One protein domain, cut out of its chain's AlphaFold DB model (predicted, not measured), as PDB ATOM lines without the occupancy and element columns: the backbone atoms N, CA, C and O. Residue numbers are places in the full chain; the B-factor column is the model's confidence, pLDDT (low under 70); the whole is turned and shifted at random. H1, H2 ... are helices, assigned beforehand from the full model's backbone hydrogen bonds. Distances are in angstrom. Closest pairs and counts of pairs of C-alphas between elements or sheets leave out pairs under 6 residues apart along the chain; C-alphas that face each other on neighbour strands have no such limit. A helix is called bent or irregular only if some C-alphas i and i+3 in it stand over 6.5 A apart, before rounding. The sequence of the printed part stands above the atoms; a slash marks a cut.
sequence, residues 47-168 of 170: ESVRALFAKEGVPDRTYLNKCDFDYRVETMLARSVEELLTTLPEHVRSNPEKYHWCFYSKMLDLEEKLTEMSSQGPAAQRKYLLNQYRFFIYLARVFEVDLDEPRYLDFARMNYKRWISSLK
ATOM      1  N   GLU A  47      50.840  46.955  77.471       96.31
ATOM      2  CA  GLU A  47      50.908  47.575  78.792       96.31
ATOM      3  C   GLU A  47      50.288  46.665  79.857       96.31
ATOM      4  O   GLU A  47      50.858  46.521  80.939       96.31
ATOM      5  N   SER A  48      49.193  45.971  79.530       97.31
ATOM      6  CA  SER A  48      48.575  44.979  80.415       97.31
ATOM      7  C   SER A  48      49.470  43.763  80.641       97.31
ATOM      8  O   SER A  48      49.445  43.179  81.722       97.31
ATOM      9  N   VAL A  49      50.310  43.399  79.667       97.19
ATOM     10  CA  VAL A  49      51.325  42.347  79.844       97.19
ATOM     11  C   VAL A  49      52.436  42.825  80.775       97.19
ATOM     12  O   VAL A  49      52.845  42.086  81.667       97.19
ATOM     13  N   ARG A  50      52.899  44.074  80.633       97.19
ATOM     14  CA  ARG A  50      53.884  44.648  81.569       97.19
ATOM     15  C   ARG A  50      53.332  44.700  82.994       97.19
ATOM     16  O   ARG A  50      54.030  44.320  83.927       97.19
ATOM     17  N   ALA A  51      52.076  45.119  83.150       97.44
ATOM     18  CA  ALA A  51      51.397  45.153  84.442       97.44
ATOM     19  C   ALA A  51      51.205  43.748  85.037       97.44
ATOM     20  O   ALA A  51      51.343  43.580  86.246       97.44
ATOM     21  N   LEU A  52      50.937  42.736  84.204       97.25
ATOM     22  CA  LEU A  52      50.840  41.342  84.639       97.25
ATOM     23  C   LEU A  52      52.133  40.877  85.324       97.25
ATOM     24  O   LEU A  52      52.063  40.347  86.426       97.25
ATOM     25  N   PHE A  53      53.302  41.144  84.733       97.25
ATOM     26  CA  PHE A  53      54.602  40.769  85.312       97.25
ATOM     27  C   PHE A  53      54.989  41.530  86.590       97.25
ATOM     28  O   PHE A  53      55.987  41.187  87.216       97.25
ATOM     29  N   ALA A  54      54.210  42.532  87.005       96.06
ATOM     30  CA  ALA A  54      54.379  43.208  88.291       96.06
ATOM     31  C   ALA A  54      53.497  42.619  89.413       96.06
ATOM     32  O   ALA A  54      53.616  43.047  90.562       96.06
ATOM     33  N   LYS A  55      52.592  41.676  89.103       96.50
ATOM     34  CA  LYS A  55      51.695  41.052  90.089       96.50
ATOM     35  C   LYS A  55      52.451  40.011  90.930       96.50
ATOM     36  O   LYS A  55      53.322  39.300  90.435       96.50
ATOM     37  N   GLU A  56      52.091  39.904  92.208       94.38
ATOM     38  CA  GLU A  56      52.641  38.883  93.109       94.38
ATOM     39  C   GLU A  56      52.316  37.468  92.598       94.38
ATOM     40  O   GLU A  56      51.218  37.212  92.103       94.38
ATOM     41  N   GLY A  57      53.281  36.550  92.704       90.75
ATOM     42  CA  GLY A  57      53.135  35.164  92.249       90.75
ATOM     43  C   GLY A  57      53.391  34.942  90.754       90.75
ATOM     44  O   GLY A  57      53.432  33.793  90.321       90.75
ATOM     45  N   VAL A  58      53.612  36.002  89.970       94.94
ATOM     46  CA  VAL A  58      54.029  35.894  88.564       94.94
ATOM     47  C   VAL A  58      55.546  35.672  88.487       94.94
ATOM     48  O   VAL A  58      56.291  36.335  89.214       94.94
ATOM     49  N   PRO A  59      56.042  34.746  87.642       95.31
ATOM     50  CA  PRO A  59      57.474  34.500  87.526       95.31
ATOM     51  C   PRO A  59      58.231  35.717  86.988       95.31
ATOM     52  O   PRO A  59      57.789  36.395  86.059       95.31
ATOM     53  N   ASP A  60      59.429  35.935  87.525       95.12
ATOM     54  CA  ASP A  60      60.353  36.944  87.013       95.12
ATOM     55  C   ASP A  60      60.788  36.595  85.574       95.12
ATOM     56  O   ASP A  60      61.193  35.465  85.272       95.12
ATOM     57  N   ARG A  61      60.724  37.590  84.675       94.69
ATOM     58  CA  ARG A  61      61.076  37.451  83.250       94.69
ATOM     59  C   ARG A  61      62.502  36.952  83.021       94.69
ATOM     60  O   ARG A  61      62.762  36.298  82.012       94.69
ATOM     61  N   THR A  62      63.434  37.217  83.932       92.44
ATOM     62  CA  THR A  62      64.823  36.747  83.821       92.44
ATOM     63  C   THR A  62      64.922  35.221  83.797       92.44
ATOM     64  O   THR A  62      65.785  34.683  83.097       92.44
ATOM     65  N   TYR A  63      63.994  34.513  84.451       92.12
ATOM     66  CA  TYR A  63      63.898  33.050  84.402       92.12
ATOM     67  C   TYR A  63      63.233  32.526  83.119       92.12
ATOM     68  O   TYR A  63      63.281  31.328  82.845       92.12
ATOM     69  N   LEU A  64      62.644  33.408  82.302       94.06
ATOM     70  CA  LEU A  64      61.918  33.064  81.074       94.06
ATOM     71  C   LEU A  64      62.729  33.317  79.794       94.06
ATOM     72  O   LEU A  64      62.257  33.028  78.696       94.06
ATOM     73  N   ASN A  65      63.970  33.796  79.894       89.00
ATOM     74  CA  ASN A  65      64.807  34.174  78.744       89.00
ATOM     75  C   ASN A  65      64.973  33.074  77.667       89.00
ATOM     76  O   ASN A  65      65.151  33.374  76.483       89.00
ATOM     77  N   LYS A  66      64.885  31.800  78.062       92.25
ATOM     78  CA  LYS A  66      64.998  30.610  77.203       92.25
ATOM     79  C   LYS A  66      63.770  29.705  77.285       92.25
ATOM     80  O   LYS A  66      63.859  28.512  77.009       92.25
ATOM     81  N   CYS A  67      62.622  30.248  77.672       94.44
ATOM     82  CA  CYS A  67      61.386  29.475  77.773       94.44
ATOM     83  C   CYS A  67      60.949  28.856  76.428       94.44
ATOM     84  O   CYS A  67      60.250  27.848  76.414       94.44
ATOM     85  N   ASP A  68      61.402  29.431  75.309       94.31
ATOM     86  CA  ASP A  68      61.165  29.000  73.928       94.31
ATOM     87  C   ASP A  68      62.204  27.989  73.418       94.31
ATOM     88  O   ASP A  68      62.212  27.667  72.231       94.31
ATOM     89  N   PHE A  69      63.108  27.506  74.280       93.25
ATOM     90  CA  PHE A  69      64.184  26.600  73.882       93.25
ATOM     91  C   PHE A  69      63.664  25.355  73.162       93.25
ATOM     92  O   PHE A  69      64.167  25.051  72.085       93.25
ATOM     93  N   ASP A  70      62.634  24.699  73.702       89.75
ATOM     94  CA  ASP A  70      62.072  23.480  73.110       89.75
ATOM     95  C   ASP A  70      61.555  23.768  71.696       89.75
ATOM     96  O   ASP A  70      61.959  23.110  70.748       89.75
ATOM     97  N   TYR A  71      60.799  24.856  71.505       91.12
ATOM     98  CA  TYR A  71      60.371  25.286  70.170       91.12
ATOM     99  C   TYR A  71      61.559  25.517  69.227       91.12
ATOM    100  O   TYR A  71      61.538  25.091  68.074       91.12
ATOM    101  N   ARG A  72      62.622  26.178  69.698       92.06
ATOM    102  CA  ARG A  72      63.808  26.430  68.869       92.06
ATOM    103  C   ARG A  72      64.515  25.135  68.478       92.06
ATOM    104  O   ARG A  72      64.925  25.020  67.328       92.06
ATOM    105  N   VAL A  73      64.639  24.180  69.392       91.50
ATOM    106  CA  VAL A  73      65.215  22.860  69.106       91.50
ATOM    107  C   VAL A  73      64.350  22.115  68.095       91.50
ATOM    108  O   VAL A  73      64.863  21.708  67.056       91.50
ATOM    109  N   GLU A  74      63.040  22.038  68.325       89.75
ATOM    110  CA  GLU A  74      62.097  21.364  67.429       89.75
ATOM    111  C   GLU A  74      62.117  21.974  66.023       89.75
ATOM    112  O   GLU A  74      62.244  21.259  65.036       89.75
ATOM    113  N   THR A  75      62.121  23.304  65.895       88.81
ATOM    114  CA  THR A  75      62.221  23.957  64.572       88.81
ATOM    115  C   THR A  75      63.541  23.698  63.845       88.81
ATOM    116  O   THR A  75      63.588  23.820  62.622       88.81
ATOM    117  N   MET A  76      64.618  23.384  64.572       89.12
ATOM    118  CA  MET A  76      65.919  23.055  63.985       89.12
ATOM    119  C   MET A  76      66.030  21.579  63.599       89.12
ATOM    120  O   MET A  76      66.752  21.260  62.655       89.12
ATOM    121  N   LEU A  77      65.373  20.692  64.348       88.94
ATOM    122  CA  LEU A  77      65.423  19.247  64.134       88.94
ATOM    123  C   LEU A  77      64.360  18.760  63.147       88.94
ATOM    124  O   LEU A  77      64.620  17.803  62.413       88.94
ATOM    125  N   ALA A  78      63.205  19.424  63.106       88.12
ATOM    126  CA  ALA A  78      62.095  19.056  62.247       88.12
ATOM    127  C   ALA A  78      62.493  19.118  60.766       88.12
ATOM    128  O   ALA A  78      63.003  20.121  60.258       88.12
ATOM    129  N   ARG A  79      62.224  18.027  60.054       86.94
ATOM    130  CA  ARG A  79      62.471  17.877  58.615       86.94
ATOM    131  C   ARG A  79      61.340  18.468  57.782       86.94
ATOM    132  O   ARG A  79      61.535  18.741  56.597       86.94
ATOM    133  N   SER A  80      60.169  18.657  58.389       85.94
ATOM    134  CA  SER A  80      59.005  19.279  57.767       85.94
ATOM    135  C   SER A  80      58.189  20.099  58.770       85.94
ATOM    136  O   SER A  80      58.401  20.038  59.982       85.94
ATOM    137  N   VAL A  81      57.246  20.893  58.258       79.75
ATOM    138  CA  VAL A  81      56.331  21.677  59.102       79.75
ATOM    139  C   VAL A  81      55.375  20.754  59.858       79.75
ATOM    140  O   VAL A  81      55.024  21.044  60.994       79.75
ATOM    141  N   GLU A  82      54.984  19.632  59.259       82.06
ATOM    142  CA  GLU A  82      54.110  18.623  59.862       82.06
ATOM    143  C   GLU A  82      54.751  17.969  61.091       82.06
ATOM    144  O   GLU A  82      54.078  17.790  62.099       82.06
ATOM    145  N   GLU A  83      56.052  17.672  61.046       81.69
ATOM    146  CA  GLU A  83      56.779  17.128  62.202       81.69
ATOM    147  C   GLU A  83      56.782  18.130  63.363       81.69
ATOM    148  O   GLU A  83      56.403  17.789  64.484       81.69
ATOM    149  N   LEU A  84      57.073  19.404  63.066       79.81
ATOM    150  CA  LEU A  84      56.983  20.479  64.052       79.81
ATOM    151  C   LEU A  84      55.575  20.574  64.659       79.81
ATOM    152  O   LEU A  84      55.469  20.795  65.864       79.81
ATOM    153  N   LEU A  85      54.526  20.398  63.836       79.31
ATOM    154  CA  LEU A  85      53.107  20.421  64.223       79.31
ATOM    155  C   LEU A  85      52.716  19.308  65.209       79.31
ATOM    156  O   LEU A  85      51.686  19.440  65.860       79.31
ATOM    157  N   THR A  86      53.516  18.246  65.337       81.75
ATOM    158  CA  THR A  86      53.229  17.121  66.244       81.75
ATOM    159  C   THR A  86      53.949  17.181  67.589       81.75
ATOM    160  O   THR A  86      53.379  16.744  68.583       81.75
ATOM    161  N   THR A  87      55.155  17.754  67.667       83.69
ATOM    162  CA  THR A  87      55.994  17.667  68.880       83.69
ATOM    163  C   THR A  87      55.723  18.775  69.900       83.69
ATOM    164  O   THR A  87      55.561  18.514  71.092       83.69
ATOM    165  N   LEU A  88      55.598  20.033  69.463       85.00
ATOM    166  CA  LEU A  88      55.306  21.143  70.382       85.00
ATOM    167  C   LEU A  88      53.986  20.987  71.167       85.00
ATOM    168  O   LEU A  88      53.992  21.329  72.354       85.00
ATOM    169  N   PRO A  89      52.875  20.483  70.588       91.69
ATOM    170  CA  PRO A  89      51.630  20.310  71.326       91.69
ATOM    171  C   PRO A  89      51.785  19.419  72.558       91.69
ATOM    172  O   PRO A  89      51.203  19.699  73.602       91.69
ATOM    173  N   GLU A  90      52.632  18.390  72.491       90.38
ATOM    174  CA  GLU A  90      52.929  17.529  73.641       90.38
ATOM    175  C   GLU A  90      53.610  18.302  74.774       90.38
ATOM    176  O   GLU A  90      53.210  18.194  75.937       90.38
ATOM    177  N   HIS A  91      54.594  19.144  74.446       91.25
ATOM    178  CA  HIS A  91      55.263  19.967  75.448       91.25
ATOM    179  C   HIS A  91      54.318  20.983  76.096       91.25
ATOM    180  O   HIS A  91      54.362  21.173  77.315       91.25
ATOM    181  N   VAL A  92      53.459  21.620  75.295       92.75
ATOM    182  CA  VAL A  92      52.495  22.620  75.773       92.75
ATOM    183  C   VAL A  92      51.439  21.980  76.663       92.75
ATOM    184  O   VAL A  92      51.191  22.501  77.744       92.75
ATOM    185  N   ARG A  93      50.881  20.826  76.274       91.12
ATOM    186  CA  ARG A  93      49.939  20.070  77.117       91.12
ATOM    187  C   ARG A  93      50.571  19.629  78.435       91.12
ATOM    188  O   ARG A  93      49.920  19.687  79.471       91.12
ATOM    189  N   SER A  94      51.846  19.243  78.405       91.75
ATOM    190  CA  SER A  94      52.566  18.794  79.602       91.75
ATOM    191  C   SER A  94      52.906  19.936  80.565       91.75
ATOM    192  O   SER A  94      52.999  19.712  81.767       91.75
ATOM    193  N   ASN A  95      53.137  21.153  80.058       93.38
ATOM    194  CA  ASN A  95      53.560  22.303  80.867       93.38
ATOM    195  C   ASN A  95      52.883  23.615  80.421       93.38
ATOM    196  O   ASN A  95      53.584  24.574  80.073       93.38
ATOM    197  N   PRO A  96      51.543  23.716  80.443       94.56
ATOM    198  CA  PRO A  96      50.828  24.862  79.874       94.56
ATOM    199  C   PRO A  96      51.216  26.185  80.547       94.56
ATOM    200  O   PRO A  96      51.357  27.206  79.878       94.56
ATOM    201  N   GLU A  97      51.507  26.155  81.850       94.94
ATOM    202  CA  GLU A  97      51.990  27.309  82.614       94.94
ATOM    203  C   GLU A  97      53.325  27.859  82.120       94.94
ATOM    204  O   GLU A  97      53.450  29.063  81.888       94.94
ATOM    205  N   LYS A  98      54.306  26.988  81.864       94.69
ATOM    206  CA  LYS A  98      55.593  27.399  81.292       94.69
ATOM    207  C   LYS A  98      55.375  28.165  79.990       94.69
ATOM    208  O   LYS A  98      55.962  29.228  79.786       94.69
ATOM    209  N   TYR A  99      54.537  27.629  79.106       95.94
ATOM    210  CA  TYR A  99      54.319  28.206  77.784       95.94
ATOM    211  C   TYR A  99      53.438  29.452  77.800       95.94
ATOM    212  O   TYR A  99      53.664  30.350  76.993       95.94
ATOM    213  N   HIS A 100      52.509  29.569  78.744       97.00
ATOM    214  CA  HIS A 100      51.772  30.804  78.983       97.00
ATOM    215  C   HIS A 100      52.707  31.953  79.331       97.00
ATOM    216  O   HIS A 100      52.706  32.993  78.669       97.00
ATOM    217  N   TRP A 101      53.544  31.748  80.352       97.44
ATOM    218  CA  TRP A 101      54.480  32.777  80.787       97.44
ATOM    219  C   TRP A 101      55.489  33.075  79.682       97.44
ATOM    220  O   TRP A 101      55.839  34.233  79.447       97.44
ATOM    221  N   CYS A 102      55.883  32.043  78.933       97.50
ATOM    222  CA  CYS A 102      56.742  32.204  77.775       97.50
ATOM    223  C   CYS A 102      56.126  33.087  76.691       97.50
ATOM    224  O   CYS A 102      56.788  33.999  76.198       97.50
ATOM    225  N   PHE A 103      54.863  32.851  76.339       97.94
ATOM    226  CA  PHE A 103      54.152  33.618  75.323       97.94
ATOM    227  C   PHE A 103      54.173  35.113  75.651       97.94
ATOM    228  O   PHE A 103      54.607  35.926  74.833       97.94
ATOM    229  N   TYR A 104      53.777  35.475  76.872       98.06
ATOM    230  CA  TYR A 104      53.720  36.871  77.290       98.06
ATOM    231  C   TYR A 104      55.104  37.504  77.464       98.06
ATOM    232  O   TYR A 104      55.310  38.633  77.019       98.06
ATOM    233  N   SER A 105      56.084  36.783  78.023       97.94
ATOM    234  CA  SER A 105      57.455  37.300  78.137       97.94
ATOM    235  C   SER A 105      58.061  37.578  76.763       97.94
ATOM    236  O   SER A 105      58.630  38.644  76.545       97.94
ATOM    237  N   LYS A 106      57.896  36.657  75.804       97.88
ATOM    238  CA  LYS A 106      58.444  36.817  74.452       97.88
ATOM    239  C   LYS A 106      57.783  37.956  73.681       97.88
ATOM    240  O   LYS A 106      58.437  38.559  72.835       97.88
ATOM    241  N   MET A 107      56.519  38.285  73.958       96.94
ATOM    242  CA  MET A 107      55.884  39.466  73.362       96.94
ATOM    243  C   MET A 107      56.530  40.771  73.825       96.94
ATOM    244  O   MET A 107      56.734  41.661  73.001       96.94
ATOM    245  N   LEU A 108      56.880  40.867  75.111       97.44
ATOM    246  CA  LEU A 108      57.629  42.009  75.631       97.44
ATOM    247  C   LEU A 108      59.027  42.075  75.009       97.44
ATOM    248  O   LEU A 108      59.404  43.130  74.507       97.44
ATOM    249  N   ASP A 109      59.738  40.941  74.937       97.12
ATOM    250  CA  ASP A 109      61.056  40.864  74.286       97.12
ATOM    251  C   ASP A 109      60.986  41.339  72.821       97.12
ATOM    252  O   ASP A 109      61.862  42.064  72.346       97.12
ATOM    253  N   LEU A 110      59.939  40.941  72.087       97.19
ATOM    254  CA  LEU A 110      59.729  41.359  70.702       97.19
ATOM    255  C   LEU A 110      59.516  42.873  70.602       97.19
ATOM    256  O   LEU A 110      60.126  43.510  69.748       97.19
ATOM    257  N   GLU A 111      58.669  43.461  71.442       96.81
ATOM    258  CA  GLU A 111      58.402  44.898  71.394       96.81
ATOM    259  C   GLU A 111      59.620  45.747  71.781       96.81
ATOM    260  O   GLU A 111      59.942  46.719  71.089       96.81
ATOM    261  N   GLU A 112      60.319  45.354  72.847       96.81
ATOM    262  CA  GLU A 112      61.587  45.959  73.258       96.81
ATOM    263  C   GLU A 112      62.573  45.909  72.085       96.81
ATOM    264  O   GLU A 112      63.132  46.935  71.683       96.81
ATOM    265  N   LYS A 113      62.691  44.745  71.431       97.38
ATOM    266  CA  LYS A 113      63.613  44.586  70.310       97.38
ATOM    267  C   LYS A 113      63.226  45.394  69.077       97.38
ATOM    268  O   LYS A 113      64.101  45.955  68.420       97.38
ATOM    269  N   LEU A 114      61.938  45.475  68.748       96.62
ATOM    270  CA  LEU A 114      61.467  46.316  67.646       96.62
ATOM    271  C   LEU A 114      61.793  47.789  67.905       96.62
ATOM    272  O   LEU A 114      62.232  48.471  66.982       96.62
ATOM    273  N   THR A 115      61.658  48.248  69.150       95.75
ATOM    274  CA  THR A 115      62.001  49.619  69.555       95.75
ATOM    275  C   THR A 115      63.500  49.892  69.401       95.75
ATOM    276  O   THR A 115      63.890  50.878  68.772       95.75
ATOM    277  N   GLU A 116      64.357  48.984  69.884       97.19
ATOM    278  CA  GLU A 116      65.817  49.064  69.708       97.19
ATOM    279  C   GLU A 116      66.238  49.096  68.229       97.19
ATOM    280  O   GLU A 116      67.209  49.754  67.849       97.19
ATOM    281  N   MET A 117      65.510  48.367  67.381       96.25
ATOM    282  CA  MET A 117      65.790  48.250  65.951       96.25
ATOM    283  C   MET A 117      65.296  49.438  65.113       96.25
ATOM    284  O   MET A 117      65.542  49.434  63.910       96.25
ATOM    285  N   SER A 118      64.653  50.449  65.706       93.25
ATOM    286  CA  SER A 118      64.147  51.641  64.995       93.25
ATOM    287  C   SER A 118      65.198  52.293  64.083       93.25
ATOM    288  O   SER A 118      64.928  52.599  62.925       93.25
ATOM    289  N   SER A 119      66.447  52.384  64.541       94.62
ATOM    290  CA  SER A 119      67.571  52.925  63.756       94.62
ATOM    291  C   SER A 119      67.964  52.110  62.510       94.62
ATOM    292  O   SER A 119      68.659  52.624  61.637       94.62
ATOM    293  N   GLN A 120      67.542  50.846  62.407       95.50
ATOM    294  CA  GLN A 120      67.846  49.953  61.277       95.50
ATOM    295  C   GLN A 120      66.795  50.037  60.156       95.50
ATOM    296  O   GLN A 120      66.953  49.409  59.106       95.50
ATOM    297  N   GLY A 121      65.730  50.808  60.384       93.19
ATOM    298  CA  GLY A 121      64.652  51.073  59.444       93.19
ATOM    299  C   GLY A 121      63.553  49.996  59.387       93.19
ATOM    300  O   GLY A 121      63.757  48.841  59.794       93.19
ATOM    301  N   PRO A 122      62.389  50.334  58.795       94.88
ATOM    302  CA  PRO A 122      61.182  49.500  58.860       94.88
ATOM    303  C   PRO A 122      61.325  48.112  58.222       94.88
ATOM    304  O   PRO A 122      60.686  47.143  58.644       94.88
ATOM    305  N   ALA A 123      62.177  47.974  57.202       95.12
ATOM    306  CA  ALA A 123      62.405  46.698  56.523       95.12
ATOM    307  C   ALA A 123      63.092  45.663  57.436       95.12
ATOM    308  O   ALA A 123      62.703  44.490  57.446       95.12
ATOM    309  N   ALA A 124      64.082  46.094  58.226       95.94
ATOM    310  CA  ALA A 124      64.785  45.233  59.174       95.94
ATOM    311  C   ALA A 124      63.854  44.804  60.317       95.94
ATOM    312  O   ALA A 124      63.768  43.612  60.628       95.94
ATOM    313  N   GLN A 125      63.091  45.750  60.872       97.19
ATOM    314  CA  GLN A 125      62.081  45.480  61.898       97.19
ATOM    315  C   GLN A 125      61.009  44.506  61.399       97.19
ATOM    316  O   GLN A 125      60.703  43.528  62.078       97.19
ATOM    317  N   ARG A 126      60.492  44.692  60.177       96.44
ATOM    318  CA  ARG A 126      59.497  43.785  59.583       96.44
ATOM    319  C   ARG A 126      60.036  42.369  59.424       96.44
ATOM    320  O   ARG A 126      59.338  41.410  59.749       96.44
ATOM    321  N   LYS A 127      61.270  42.225  58.935       96.50
ATOM    322  CA  LYS A 127      61.918  40.914  58.805       96.50
ATOM    323  C   LYS A 127      62.055  40.231  60.168       96.50
ATOM    324  O   LYS A 127      61.761  39.042  60.277       96.50
ATOM    325  N   TYR A 128      62.468  40.976  61.194       97.00
ATOM    326  CA  TYR A 128      62.590  40.456  62.553       97.00
ATOM    327  C   TYR A 128      61.231  40.043  63.131       97.00
ATOM    328  O   TYR A 128      61.093  38.900  63.568       97.00
ATOM    329  N   LEU A 129      60.221  40.916  63.035       97.25
ATOM    330  CA  LEU A 129      58.846  40.642  63.451       97.25
ATOM    331  C   LEU A 129      58.341  39.340  62.832       97.25
ATOM    332  O   LEU A 129      57.962  38.433  63.560       97.25
ATOM    333  N   LEU A 130      58.392  39.205  61.503       95.69
ATOM    334  CA  LEU A 130      57.895  38.011  60.810       95.69
ATOM    335  C   LEU A 130      58.606  36.723  61.240       95.69
ATOM    336  O   LEU A 130      57.978  35.665  61.269       95.69
ATOM    337  N   ASN A 131      59.897  36.798  61.569       94.25
ATOM    338  CA  ASN A 131      60.650  35.639  62.033       94.25
ATOM    339  C   ASN A 131      60.217  35.205  63.441       94.25
ATOM    340  O   ASN A 131      59.916  34.032  63.651       94.25
ATOM    341  N   GLN A 132      60.132  36.150  64.385       95.31
ATOM    342  CA  GLN A 132      59.700  35.853  65.756       95.31
ATOM    343  C   GLN A 132      58.223  35.460  65.815       95.31
ATOM    344  O   GLN A 132      57.824  34.618  66.613       95.31
ATOM    345  N   TYR A 133      57.399  36.027  64.933       95.31
ATOM    346  CA  TYR A 133      55.952  35.889  65.016       95.31
ATOM    347  C   TYR A 133      55.425  34.475  64.739       95.31
ATOM    348  O   TYR A 133      54.330  34.113  65.172       95.31
ATOM    349  N   ARG A 134      56.241  33.637  64.088       92.44
ATOM    350  CA  ARG A 134      55.955  32.210  63.890       92.44
ATOM    351  C   ARG A 134      55.771  31.472  65.214       92.44
ATOM    352  O   ARG A 134      54.834  30.691  65.324       92.44
ATOM    353  N   PHE A 135      56.604  31.778  66.212       94.12
ATOM    354  CA  PHE A 135      56.494  31.195  67.548       94.12
ATOM    355  C   PHE A 135      55.127  31.494  68.175       94.12
ATOM    356  O   PHE A 135      54.435  30.567  68.589       94.12
ATOM    357  N   PHE A 136      54.698  32.764  68.180       96.25
ATOM    358  CA  PHE A 136      53.425  33.156  68.799       96.25
ATOM    359  C   PHE A 136      52.228  32.502  68.126       96.25
ATOM    360  O   PHE A 136      51.364  31.984  68.819       96.25
ATOM    361  N   ILE A 137      52.169  32.512  66.790       94.88
ATOM    362  CA  ILE A 137      51.052  31.892  66.068       94.88
ATOM    363  C   ILE A 137      51.005  30.399  66.330       94.88
ATOM    364  O   ILE A 137      49.921  29.852  66.527       94.88
ATOM    365  N   TYR A 138      52.163  29.748  66.321       92.75
ATOM    366  CA  TYR A 138      52.197  28.317  66.499       92.75
ATOM    367  C   TYR A 138      51.761  27.925  67.912       92.75
ATOM    368  O   TYR A 138      50.833  27.139  68.070       92.75
ATOM    369  N   LEU A 139      52.325  28.576  68.931       95.50
ATOM    370  CA  LEU A 139      51.947  28.338  70.316       95.50
ATOM    371  C   LEU A 139      50.477  28.693  70.599       95.50
ATOM    372  O   LEU A 139      49.775  27.936  71.262       95.50
ATOM    373  N   ALA A 140      49.987  29.813  70.065       96.56
ATOM    374  CA  ALA A 140      48.600  30.233  70.240       96.56
ATOM    375  C   ALA A 140      47.595  29.235  69.654       96.56
ATOM    376  O   ALA A 140      46.547  29.019  70.251       96.56
ATOM    377  N   ARG A 141      47.914  28.615  68.511       94.25
ATOM    378  CA  ARG A 141      47.067  27.571  67.917       94.25
ATOM    379  C   ARG A 141      47.004  26.321  68.779       94.25
ATOM    380  O   ARG A 141      45.940  25.733  68.885       94.25
ATOM    381  N   VAL A 142      48.114  25.939  69.406       94.00
ATOM    382  CA  VAL A 142      48.112  24.822  70.358       94.00
ATOM    383  C   VAL A 142      47.226  25.150  71.558       94.00
ATOM    384  O   VAL A 142      46.386  24.344  71.927       94.00
ATOM    385  N   PHE A 143      47.343  26.351  72.135       95.25
ATOM    386  CA  PHE A 143      46.437  26.775  73.208       95.25
ATOM    387  C   PHE A 143      44.963  26.779  72.775       95.25
ATOM    388  O   PHE A 143      44.104  26.359  73.543       95.25
ATOM    389  N   GLU A 144      44.661  27.235  71.561       95.06
ATOM    390  CA  GLU A 144      43.300  27.248  71.020       95.06
ATOM    391  C   GLU A 144      42.734  25.831  70.843       95.06
ATOM    392  O   GLU A 144      41.635  25.559  71.312       95.06
ATOM    393  N   VAL A 145      43.478  24.936  70.189       92.94
ATOM    394  CA  VAL A 145      42.993  23.598  69.811       92.94
ATOM    395  C   VAL A 145      43.046  22.616  70.980       92.94
ATOM    396  O   VAL A 145      42.072  21.907  71.222       92.94
ATOM    397  N   ASP A 146      44.158  22.577  71.712       91.88
ATOM    398  CA  ASP A 146      44.417  21.531  72.706       91.88
ATOM    399  C   ASP A 146      43.942  21.927  74.109       91.88
ATOM    400  O   ASP A 146      43.726  21.058  74.954       91.88
ATOM    401  N   LEU A 147      43.819  23.232  74.378       92.00
ATOM    402  CA  LEU A 147      43.515  23.766  75.710       92.00
ATOM    403  C   LEU A 147      42.254  24.645  75.748       92.00
ATOM    404  O   LEU A 147      41.931  25.161  76.817       92.00
ATOM    405  N   ASP A 148      41.535  24.800  74.626       93.38
ATOM    406  CA  ASP A 148      40.330  25.643  74.509       93.38
ATOM    407  C   ASP A 148      40.574  27.097  74.972       93.38
ATOM    408  O   ASP A 148      39.788  27.721  75.692       93.38
ATOM    409  N   GLU A 149      41.725  27.651  74.582       94.50
ATOM    410  CA  GLU A 149      42.150  29.001  74.944       94.50
ATOM    411  C   GLU A 149      42.395  29.886  73.705       94.50
ATOM    412  O   GLU A 149      43.539  30.212  73.373       94.50
ATOM    413  N   PRO A 150      41.334  30.365  73.023       95.81
ATOM    414  CA  PRO A 150      41.467  31.182  71.807       95.81
ATOM    415  C   PRO A 150      42.117  32.552  72.061       95.81
ATOM    416  O   PRO A 150      42.647  33.192  71.148       95.81
ATOM    417  N   ARG A 151      42.133  33.005  73.323       95.88
ATOM    418  CA  ARG A 151      42.628  34.331  73.715       95.88
ATOM    419  C   ARG A 151      44.065  34.605  73.269       95.88
ATOM    420  O   ARG A 151      44.388  35.748  72.961       95.88
ATOM    421  N   TYR A 152      44.933  33.591  73.216       97.12
ATOM    422  CA  TYR A 152      46.324  33.770  72.785       97.12
ATOM    423  C   TYR A 152      46.399  34.147  71.309       97.12
ATOM    424  O   TYR A 152      47.186  35.014  70.926       97.12
ATOM    425  N   LEU A 153      45.556  33.530  70.476       96.88
ATOM    426  CA  LEU A 153      45.535  33.812  69.048       96.88
ATOM    427  C   LEU A 153      45.003  35.220  68.787       96.88
ATOM    428  O   LEU A 153      45.590  35.958  67.991       96.88
ATOM    429  N   ASP A 154      43.949  35.623  69.492       96.50
ATOM    430  CA  ASP A 154      43.417  36.982  69.405       96.50
ATOM    431  C   ASP A 154      44.439  38.023  69.868       96.50
ATOM    432  O   ASP A 154      44.699  38.994  69.149       96.50
ATOM    433  N   PHE A 155      45.102  37.779  71.001       97.31
ATOM    434  CA  PHE A 155      46.148  38.653  71.529       97.31
ATOM    435  C   PHE A 155      47.295  38.827  70.524       97.31
ATOM    436  O   PHE A 155      47.712  39.956  70.235       97.31
ATOM    437  N   ALA A 156      47.775  37.719  69.945       97.19
ATOM    438  CA  ALA A 156      48.801  37.743  68.912       97.19
ATOM    439  C   ALA A 156      48.335  38.584  67.715       97.19
ATOM    440  O   ALA A 156      49.014  39.539  67.328       97.19
ATOM    441  N   ARG A 157      47.150  38.289  67.162       96.88
ATOM    442  CA  ARG A 157      46.602  38.982  65.981       96.88
ATOM    443  C   ARG A 157      46.473  40.486  66.199       96.88
ATOM    444  O   ARG A 157      46.794  41.251  65.288       96.88
ATOM    445  N   MET A 158      45.994  40.914  67.366       96.31
ATOM    446  CA  MET A 158      45.857  42.332  67.701       96.31
ATOM    447  C   MET A 158      47.219  43.030  67.752       96.31
ATOM    448  O   MET A 158      47.405  44.062  67.104       96.31
ATOM    449  N   ASN A 159      48.197  42.430  68.431       96.31
ATOM    450  CA  ASN A 159      49.527  43.020  68.561       96.31
ATOM    451  C   ASN A 159      50.312  43.015  67.246       96.31
ATOM    452  O   ASN A 159      50.967  44.003  66.925       96.31
ATOM    453  N   TYR A 160      50.158  41.986  66.412       96.69
ATOM    454  CA  TYR A 160      50.722  41.988  65.063       96.69
ATOM    455  C   TYR A 160      50.189  43.124  64.205       96.69
ATOM    456  O   TYR A 160      50.968  43.798  63.534       96.69
ATOM    457  N   LYS A 161      48.870  43.360  64.229       95.69
ATOM    458  CA  LYS A 161      48.261  44.490  63.514       95.69
ATOM    459  C   LYS A 161      48.828  45.821  63.999       95.69
ATOM    460  O   LYS A 161      49.111  46.682  63.174       95.69
ATOM    461  N   ARG A 162      49.020  45.980  65.310       94.25
ATOM    462  CA  ARG A 162      49.621  47.181  65.905       94.25
ATOM    463  C   ARG A 162      51.053  47.394  65.406       94.25
ATOM    464  O   ARG A 162      51.334  48.439  64.828       94.25
ATOM    465  N   TRP A 163      51.915  46.385  65.538       95.31
ATOM    466  CA  TRP A 163      53.315  46.478  65.113       95.31
ATOM    467  C   TRP A 163      53.466  46.637  63.600       95.31
ATOM    468  O   TRP A 163      54.288  47.415  63.145       95.31
ATOM    469  N   ILE A 164      52.685  45.933  62.777       94.62
ATOM    470  CA  ILE A 164      52.832  46.064  61.322       94.62
ATOM    471  C   ILE A 164      52.348  47.425  60.812       94.62
ATOM    472  O   ILE A 164      52.873  47.900  59.807       94.62
ATOM    473  N   SER A 165      51.358  48.038  61.470       94.38
ATOM    474  CA  SER A 165      50.893  49.386  61.131       94.38
ATOM    475  C   SER A 165      51.932  50.437  61.501       94.38
ATOM    476  O   SER A 165      52.260  51.253  60.650       94.38
ATOM    477  N   SER A 166      52.557  50.344  62.683       91.56
ATOM    478  CA  SER A 166      53.619  51.285  63.075       91.56
ATOM    479  C   SER A 166      54.848  51.235  62.160       91.56
ATOM    480  O   SER A 166      55.614  52.184  62.118       91.56
ATOM    481  N   LEU A 167      55.038  50.145  61.408       91.75
ATOM    482  CA  LEU A 167      56.118  49.978  60.424       91.75
ATOM    483  C   LEU A 167      55.739  50.408  58.993       91.75
ATOM    484  O   LEU A 167      56.455  50.067  58.046       91.75
ATOM    485  N   LYS A 168      54.567  51.022  58.787       80.44
ATOM    486  CA  LYS A 168      54.126  51.560  57.485       80.44
ATOM    487  C   LYS A 168      54.119  53.085  57.435       80.44
ATOM    488  O   LYS A 168      54.099  53.623  56.334       80.44
TER     489      LYS A 168
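This is residues 47 to 168 of the 170 residues of an uncharacterized protein of Bdellovibrionales bacterium GWB1_55_8 (UniProt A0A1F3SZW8). Three long helices, H5, H6 and H7, make an up-and-down bundle, each running against the one before it, and the helical hairpin of H3 and H4 crosses one end of it, where H4 packs on the last part of H6. The short helices H1 and H2 pack on H5 at residues 101 to 108. The printed part has 122 residues with seven named helices, H1 to H7 in order along the chain, and no named strand; the class is all helix. The whole is compact, with a radius of gyration of the C-alphas of 14.7 A and spans of 40 by 39 by 25 A.

The longest helix by residues is H6, residues 122 to 147, 35.5 A long, with C-alpha 122 at (61.182, 49.500, 58.860). It has a kink of 31 degrees near residue 131, and is neither bent nor irregular, but only just: C-alphas 131 and 134 are 6.1 A apart. H5, residues 96 to 120, is 35.6 A long, with a kink of 26 degrees near residue 114; it is irregular, with C-alphas 116 and 119 7.3 A apart. H7, residues 151 to 166, is 22.8 A long and ends with C-alpha 166 at (53.619, 51.285, 63.075). H4, residues 81 to 94, is 21.0 A long and only just irregular, with C-alphas 85 and 88 6.6 A apart. H3 holds residues 69 to 77, H2 residues 61 to 64, and H1 residues 47 to 52, with C-alpha 47 at (50.908, 47.575, 78.792).

H6 touches H7 at a shallow tilt of 11 degrees, opposite ways, a helical hairpin; the closest C-alphas, of Ala 140 and Leu 153, are 4.9 A apart. H5 and H6 form another, also at 11 degrees, closest at Leu 114 and Gln 125, 5.8 A between C-alphas. H5 and H7 are near each other. With residues 88 to 93 alone, H4 touches H6 at a steep tilt of 59 degrees; the closest C-alphas, of Pro 89 and Val 142, are 5.8 A apart. H3 and H4 touch as a hairpin at a shallow tilt of 24 degrees, closest at the C-alphas of Glu 74 and Leu 84, 6.2 A. H2 touches H5, closest at the C-alphas of Leu 64 and Cys 102, 6.2 A. H1 only just touches H5, with 3 pairs of C-alphas within 8 A, closest at Val 49 and Tyr 104, 6.5 A. H1 and H7 are apart. In H1, H3 and H7 every O i to N i+4 pair is within hydrogen-bond range, against 6 of 10 in H4, 19 of 21 in H5 and 19 of 22 in H6; H2 is too short for such a pair.

The two C-alphas farthest apart, of Glu 56 and Arg 79, are 41.6 A apart. The printed part has no cut and no long link. Mean pLDDT of the printed part is 93.6, and no printed residue is under 70.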